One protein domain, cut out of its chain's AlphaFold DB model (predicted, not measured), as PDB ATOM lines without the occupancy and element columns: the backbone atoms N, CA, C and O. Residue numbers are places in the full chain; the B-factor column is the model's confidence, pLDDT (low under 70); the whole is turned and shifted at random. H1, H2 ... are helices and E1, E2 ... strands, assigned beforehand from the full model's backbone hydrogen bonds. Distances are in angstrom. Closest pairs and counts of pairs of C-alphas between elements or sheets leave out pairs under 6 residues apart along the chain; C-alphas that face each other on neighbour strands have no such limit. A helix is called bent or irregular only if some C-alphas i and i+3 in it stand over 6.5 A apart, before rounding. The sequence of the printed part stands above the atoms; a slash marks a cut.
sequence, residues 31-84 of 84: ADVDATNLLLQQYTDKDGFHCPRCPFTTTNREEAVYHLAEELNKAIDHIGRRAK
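This is residues 31 to 84 of the 84 residues of an uncharacterized protein of marine sediment metagenome (UniProt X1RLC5). A short helix, H1, and a long one, H2, stand at nearly a right angle as an L, and a small loop region with the short strand E1, residues 43 to 60, sits at the corner, beside the later part of H1 and the first part of H2. The far end of H2 with the last residues sticks out from this body, residues 76 to 84 standing free. The printed part has 54 residues with two named helices and one named strand, in the order H1, E1, H2, and its class is mostly helix. It is only just loose, close to compact, with a radius of gyration of the C-alphas of 12.5 A, and it spans 42 by 28 by 16 A.

The printed part begins with H1, residues 31 to 42, whose first C-alpha is at (30.168, -5.116, -6.649) and whose length from first to last C-alpha is 16.3 A. After a tight link of 5 residues comes E1, residues 48 to 50, which is 6.4 A long, with C-alpha 48 at (26.128, 17.627, -10.172). A short link of 10 residues leads to H2, residues 61 to 82, which is 32.1 A long and ends with C-alpha 82 at (45.723, 7.330, 14.932). Neither helix is bent.

H1 and H2 only just touch, with 3 pairs of C-alphas within 8 A, the closest being those of Leu 40 and Ala 64 at 7.7 A. H1 touches H2 with residues 36 to 40 alone, and H2 touches H1 with residues 64 to 65 alone. Their lines are about perpendicular, at 79 degrees. The closest C-alphas of H1 and E1 are those of Leu 40 and Phe 49, 6.7 A apart, and those of E1 and H2 are Phe 49 and Ala 64, 6.6 A apart. E1 pairs with no named strand, but residues 48 to 49 of E1 pair with residues 44 to 45, antiparallel, and residues 49 to 50 of E1 pair with residues 57 to 58, antiparallel. In H1 and H2 every O i to N i+4 pair is within hydrogen-bond range.

The outline is only just elongated, and the two C-alphas farthest apart, those of Lys 46 and Lys 84, are 42.3 A apart. Without residues 76 to 84, of which 76 to 82 belong to H2, the body has 45 residues, spans 26 by 23 by 15 A and has a radius of gyration of 9.9 A. The printed part has no cut, and no link between the named elements is long. It ends at residue 84, the chain's last residue. The mean pLDDT of the printed part is 89.8, and residues 80 to 84 are under 70.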
ATOM      1  N   ALA A  31      30.596  -5.722  -7.905       92.62
ATOM      2  CA  ALA A  31      30.168  -5.116  -6.649       92.62
ATOM      3  C   ALA A  31      30.839  -3.752  -6.407       92.62
ATOM      4  O   ALA A  31      30.192  -2.835  -5.900       92.62
ATOM      5  N   ASP A  32      32.099  -3.585  -6.821       90.19
ATOM      6  CA  ASP A  32      32.828  -2.317  -6.690       90.19
ATOM      7  C   ASP A  32      32.242  -1.229  -7.599       90.19
ATOM      8  O   ASP A  32      32.150  -0.054  -7.221       90.19
ATOM      9  N   VAL A  33      31.804  -1.625  -8.796       92.88
ATOM     10  CA  VAL A  33      31.139  -0.733  -9.751       92.88
ATOM     11  C   VAL A  33      29.811  -0.255  -9.174       92.88
ATOM     12  O   VAL A  33      29.557   0.951  -9.142       92.88
ATOM     13  N   ASP A  34      28.996  -1.172  -8.659       94.94
ATOM     14  CA  ASP A  34      27.697  -0.845  -8.070       94.94
ATOM     15  C   ASP A  34      27.842   0.025  -6.821       94.94
ATOM     16  O   ASP A  34      27.151   1.038  -6.691       94.94
ATOM     17  N   ALA A  35      28.793  -0.295  -5.941       92.81
ATOM     18  CA  ALA A  35      29.090   0.515  -4.765       92.81
ATOM     19  C   ALA A  35      29.498   1.946  -5.150       92.81
ATOM     20  O   ALA A  35      28.988   2.914  -4.581       92.81
ATOM     21  N   THR A  36      30.366   2.091  -6.156       92.88
ATOM     22  CA  THR A  36      30.782   3.405  -6.665       92.88
ATOM     23  C   THR A  36      29.596   4.161  -7.264       92.88
ATOM     24  O   THR A  36      29.413   5.347  -6.991       92.88
ATOM     25  N   ASN A  37      28.749   3.482  -8.040       94.75
ATOM     26  CA  ASN A  37      27.575   4.083  -8.669       94.75
ATOM     27  C   ASN A  37      26.563   4.585  -7.635       94.75
ATOM     28  O   ASN A  37      26.095   5.719  -7.753       94.75
ATOM     29  N   LEU A  38      26.261   3.771  -6.621       96.31
ATOM     30  CA  LEU A  38      25.350   4.128  -5.532       96.31
ATOM     31  C   LEU A  38      25.882   5.308  -4.724       96.31
ATOM     32  O   LEU A  38      25.122   6.212  -4.381       96.31
ATOM     33  N   LEU A  39      27.189   5.339  -4.459       93.94
ATOM     34  CA  LEU A  39      27.795   6.450  -3.740       93.94
ATOM     35  C   LEU A  39      27.722   7.751  -4.547       93.94
ATOM     36  O   LEU A  39      27.332   8.784  -4.007       93.94
ATOM     37  N   LEU A  40      28.054   7.708  -5.840       95.50
ATOM     38  CA  LEU A  40      27.914   8.874  -6.711       95.50
ATOM     39  C   LEU A  40      26.466   9.358  -6.736       95.50
ATOM     40  O   LEU A  40      26.228  10.546  -6.557       95.50
ATOM     41  N   GLN A  41      25.503   8.450  -6.901       96.62
ATOM     42  CA  GLN A  41      24.081   8.788  -6.915       96.62
ATOM     43  C   GLN A  41      23.629   9.444  -5.605       96.62
ATOM     44  O   GLN A  41      22.907  10.434  -5.645       96.62
ATOM     45  N   GLN A  42      24.078   8.930  -4.459       97.50
ATOM     46  CA  GLN A  42      23.719   9.454  -3.140       97.50
ATOM     47  C   GLN A  42      24.130  10.921  -2.943       97.50
ATOM     48  O   GLN A  42      23.470  11.645  -2.200       97.50
ATOM     49  N   TYR A  43      25.218  11.345  -3.585       96.94
ATOM     50  CA  TYR A  43      25.766  12.697  -3.461       96.94
ATOM     51  C   TYR A  43      25.637  13.526  -4.739       96.94
ATOM     52  O   TYR A  43      26.251  14.584  -4.855       96.94
ATOM     53  N   THR A  44      24.855  13.057  -5.708       97.50
ATOM     54  CA  THR A  44      24.556  13.810  -6.923       97.50
ATOM     55  C   THR A  44      23.166  14.408  -6.815       97.50
ATOM     56  O   THR A  44      22.203  13.706  -6.506       97.50
ATOM     57  N   ASP A  45      23.052  15.693  -7.117       95.50
ATOM     58  CA  ASP A  45      21.771  16.363  -7.299       95.50
ATOM     59  C   ASP A  45      21.695  17.019  -8.689       95.50
ATOM     60  O   ASP A  45      22.421  16.654  -9.617       95.50
ATOM     61  N   LYS A  46      20.771  17.967  -8.853       95.75
ATOM     62  CA  LYS A  46      20.568  18.707 -10.106       95.75
ATOM     63  C   LYS A  46      21.797  19.510 -10.566       95.75
ATOM     64  O   LYS A  46      21.898  19.791 -11.757       95.75
ATOM     65  N   ASP A  47      22.686  19.885  -9.650       94.62
ATOM     66  CA  ASP A  47      23.851  20.739  -9.904       94.62
ATOM     67  C   ASP A  47      25.131  19.904 -10.127       94.62
ATOM     68  O   ASP A  47      26.174  20.437 -10.506       94.62
ATOM     69  N   GLY A  48      25.042  18.580  -9.958       95.69
ATOM     70  CA  GLY A  48      26.128  17.627 -10.172       95.69
ATOM     71  C   GLY A  48      26.451  16.818  -8.921       95.69
ATOM     72  O   GLY A  48      25.679  16.765  -7.966       95.69
ATOM     73  N   PHE A  49      27.595  16.142  -8.947       97.69
ATOM     74  CA  PHE A  49      28.146  15.453  -7.787       97.69
ATOM     75  C   PHE A  49      28.734  16.466  -6.802       97.69
ATOM     76  O   PHE A  49      29.548  17.306  -7.192       97.69
ATOM     77  N   HIS A  50      28.382  16.329  -5.523       97.81
ATOM     78  CA  HIS A  50      28.912  17.106  -4.403       97.81
ATOM     79  C   HIS A  50      29.788  16.223  -3.527       97.81
ATOM     80  O   HIS A  50      29.338  15.210  -2.992       97.81
ATOM     81  N   CYS A  51      31.048  16.600  -3.324       96.31
ATOM     82  CA  CYS A  51      31.896  15.858  -2.404       96.31
ATOM     83  C   CYS A  51      31.365  15.999  -0.960       96.31
ATOM     84  O   CYS A  51      31.238  17.116  -0.460       96.31
ATOM     85  N   PRO A  52      31.130  14.901  -0.218       94.88
ATOM     86  CA  PRO A  52      30.628  14.982   1.157       94.88
ATOM     87  C   PRO A  52      31.656  15.507   2.169       94.88
ATOM     88  O   PRO A  52      31.331  15.693   3.341       94.88
ATOM     89  N   ARG A  53      32.916  15.693   1.756       93.19
ATOM     90  CA  ARG A  53      34.027  16.048   2.650       93.19
ATOM     91  C   ARG A  53      34.619  17.429   2.384       93.19
ATOM     92  O   ARG A  53      35.263  17.985   3.272       93.19
ATOM     93  N   CYS A  54      34.444  17.974   1.185       94.25
ATOM     94  CA  CYS A  54      35.003  19.269   0.819       94.25
ATOM     95  C   CYS A  54      34.074  20.019  -0.150       94.25
ATOM     96  O   CYS A  54      33.155  19.412  -0.687       94.25
ATOM     97  N   PRO A  55      34.305  21.316  -0.414       96.44
ATOM     98  CA  PRO A  55      33.446  22.117  -1.294       96.44
ATOM     99  C   PRO A  55      33.482  21.741  -2.789       96.44
ATOM    100  O   PRO A  55      32.934  22.479  -3.600       96.44
ATOM    101  N   PHE A  56      34.175  20.664  -3.174       96.56
ATOM    102  CA  PHE A  56      34.307  20.252  -4.569       96.56
ATOM    103  C   PHE A  56      32.968  19.782  -5.147       96.56
ATOM    104  O   PHE A  56      32.286  18.938  -4.559       96.56
ATOM    105  N   THR A  57      32.652  20.280  -6.339       97.31
ATOM    106  CA  THR A  57      31.473  19.924  -7.128       97.31
ATOM    107  C   THR A  57      31.847  19.744  -8.591       97.31
ATOM    108  O   THR A  57      32.679  20.479  -9.121       97.31
ATOM    109  N   THR A  58      31.239  18.763  -9.258       97.75
ATOM    110  CA  THR A  58      31.449  18.537 -10.696       97.75
ATOM    111  C   THR A  58      30.249  17.846 -11.335       97.75
ATOM    112  O   THR A  58      29.575  17.022 -10.718       97.75
ATOM    113  N   THR A  59      29.991  18.146 -12.604       97.12
ATOM    114  CA  THR A  59      29.041  17.398 -13.441       97.12
ATOM    115  C   THR A  59      29.718  16.250 -14.195       97.12
ATOM    116  O   THR A  59      29.040  15.397 -14.771       97.12
ATOM    117  N   ASN A  60      31.054  16.191 -14.181       96.88
ATOM    118  CA  ASN A  60      31.829  15.141 -14.822       96.88
ATOM    119  C   ASN A  60      31.983  13.936 -13.884       96.88
ATOM    120  O   ASN A  60      32.666  13.987 -12.860       96.88
ATOM    121  N   ARG A  61      31.375  12.812 -14.272       93.44
ATOM    122  CA  ARG A  61      31.428  11.560 -13.509       93.44
ATOM    123  C   ARG A  61      32.857  11.065 -13.275       93.44
ATOM    124  O   ARG A  61      33.151  10.566 -12.195       93.44
ATOM    125  N   GLU A  62      33.727  11.161 -14.277       94.75
ATOM    126  CA  GLU A  62      35.100  10.656 -14.175       94.75
ATOM    127  C   GLU A  62      35.906  11.485 -13.164       94.75
ATOM    128  O   GLU A  62      36.559  10.922 -12.285       94.75
ATOM    129  N   GLU A  63      35.767  12.812 -13.199       96.19
ATOM    130  CA  GLU A  63      36.364  13.705 -12.195       96.19
ATOM    131  C   GLU A  63      35.856  13.412 -10.781       96.19
ATOM    132  O   GLU A  63      36.652  13.384  -9.842       96.19
ATOM    133  N   ALA A  64      34.556  13.142 -10.621       96.25
ATOM    134  CA  ALA A  64      33.980  12.781  -9.327       96.25
ATOM    135  C   ALA A  64      34.617  11.505  -8.749       96.25
ATOM    136  O   ALA A  64      34.970  11.472  -7.569       96.25
ATOM    137  N   VAL A  65      34.813  10.471  -9.577       95.56
ATOM    138  CA  VAL A  65      35.447   9.207  -9.161       95.56
ATOM    139  C   VAL A  65      36.907   9.422  -8.763       95.56
ATOM    140  O   VAL A  65      37.333   8.930  -7.715       95.56
ATOM    141  N   TYR A  66      37.674  10.176  -9.556       96.50
ATOM    142  CA  TYR A  66      39.066  10.491  -9.220       96.50
ATOM    143  C   TYR A  66      39.174  11.280  -7.913       96.50
ATOM    144  O   TYR A  66      39.936  10.890  -7.026       96.50
ATOM    145  N   HIS A  67      38.369  12.332  -7.751       96.50
ATOM    146  CA  HIS A  67      38.361  13.142  -6.536       96.50
ATOM    147  C   HIS A  67      37.980  12.322  -5.294       96.50
ATOM    148  O   HIS A  67      38.619  12.421  -4.245       96.50
ATOM    149  N   LEU A  68      36.971  11.457  -5.411       94.81
ATOM    150  CA  LEU A  68      36.559  10.570  -4.328       94.81
ATOM    151  C   LEU A  68      37.705   9.655  -3.873       94.81
ATOM    152  O   LEU A  68      37.925   9.499  -2.669       94.81
ATOM    153  N   ALA A  69      38.451   9.065  -4.810       94.50
ATOM    154  CA  ALA A  69      39.588   8.213  -4.479       94.50
ATOM    155  C   ALA A  69      40.683   8.982  -3.718       94.50
ATOM    156  O   ALA A  69      41.259   8.452  -2.763       94.50
ATOM    157  N   GLU A  70      40.952  10.239  -4.080       95.06
ATOM    158  CA  GLU A  70      41.883  11.095  -3.337       95.06
ATOM    159  C   GLU A  70      41.407  11.349  -1.903       95.06
ATOM    160  O   GLU A  70      42.175  11.166  -0.955       95.06
ATOM    161  N   GLU A  71      40.142  11.731  -1.722       94.56
ATOM    162  CA  GLU A  71      39.577  12.020  -0.401       94.56
ATOM    163  C   GLU A  71      39.517  10.778   0.500       94.56
ATOM    164  O   GLU A  71      39.816  10.864   1.697       94.56
ATOM    165  N   LEU A  72      39.208   9.604  -0.060       91.12
ATOM    166  CA  LEU A  72      39.266   8.330   0.662       91.12
ATOM    167  C   LEU A  72      40.693   8.000   1.097       91.12
ATOM    168  O   LEU A  72      40.923   7.655   2.255       91.12
ATOM    169  N   ASN A  73      41.672   8.163   0.211       91.50
ATOM    170  CA  ASN A  73      43.072   7.918   0.541       91.50
ATOM    171  C   ASN A  73      43.593   8.883   1.618       91.50
ATOM    172  O   ASN A  73      44.259   8.440   2.557       91.50
ATOM    173  N   LYS A  74      43.230  10.173   1.554       90.19
ATOM    174  CA  LYS A  74      43.503  11.140   2.633       90.19
ATOM    175  C   LYS A  74      42.873  10.669   3.948       90.19
ATOM    176  O   LYS A  74      43.532  10.683   4.987       90.19
ATOM    177  N   ALA A  75      41.622  10.201   3.919       87.25
ATOM    178  CA  ALA A  75      40.931   9.658   5.091       87.25
ATOM    179  C   ALA A  75      41.684   8.486   5.728       87.25
ATOM    180  O   ALA A  75      41.886   8.462   6.945       87.25
ATOM    181  N   ILE A  76      42.091   7.523   4.903       85.75
ATOM    182  CA  ILE A  76      42.777   6.311   5.341       85.75
ATOM    183  C   ILE A  76      44.135   6.660   5.957       85.75
ATOM    184  O   ILE A  76      44.490   6.120   7.009       85.75
ATOM    185  N   ASP A  77      44.857   7.624   5.383       83.75
ATOM    186  CA  ASP A  77      46.119   8.117   5.943       83.75
ATOM    187  C   ASP A  77      45.944   8.688   7.360       83.75
ATOM    188  O   ASP A  77      46.803   8.487   8.225       83.75
ATOM    189  N   HIS A  78      44.812   9.338   7.648       77.50
ATOM    190  CA  HIS A  78      44.495   9.799   9.003       77.50
ATOM    191  C   HIS A  78      44.168   8.654   9.974       77.50
ATOM    192  O   HIS A  78      44.537   8.738  11.148       77.50
ATOM    193  N   ILE A  79      43.516   7.583   9.510       70.56
ATOM    194  CA  ILE A  79      43.227   6.397  10.336       70.56
ATOM    195  C   ILE A  79      44.532   5.685  10.710       70.56
ATOM    196  O   ILE A  79      44.763   5.405  11.887       70.56
ATOM    197  N   GLY A  80      45.423   5.471   9.738       59.84
ATOM    198  CA  GLY A  80      46.719   4.823   9.965       59.84
ATOM    199  C   GLY A  80      47.633   5.587  10.933       59.84
ATOM    200  O   GLY A  80      48.436   4.973  11.633       59.84
ATOM    201  N   ARG A  81      47.491   6.918  11.031       56.34
ATOM    202  CA  ARG A  81      48.224   7.749  12.007       56.34
ATOM    203  C   ARG A  81      47.667   7.673  13.427       56.34
ATOM    204  O   ARG A  81      48.441   7.816  14.362       56.34
ATOM    205  N   ARG A  82      46.357   7.462  13.602       50.44
ATOM    206  CA  ARG A  82      45.723   7.330  14.932       50.44
ATOM    207  C   ARG A  82      45.953   5.969  15.593       50.44
ATOM    208  O   ARG A  82      45.723   5.847  16.787       50.44
ATOM    209  N   ALA A  83      46.366   4.961  14.826       48.22
ATOM    210  CA  ALA A  83      46.634   3.611  15.322       48.22
ATOM    211  C   ALA A  83      48.089   3.390  15.798       48.22
ATOM    212  O   ALA A  83      48.438   2.257  16.129       48.22
ATOM    213  N   LYS A  84      48.932   4.435  15.797       43.19
ATOM    214  CA  LYS A  84      50.304   4.408  16.328       43.19
ATOM    215  C   LYS A  84      50.389   5.052  17.703       43.19
ATOM    216  O   LYS A  84      49.712   6.083  17.897       43.19
TER     217      LYS A  84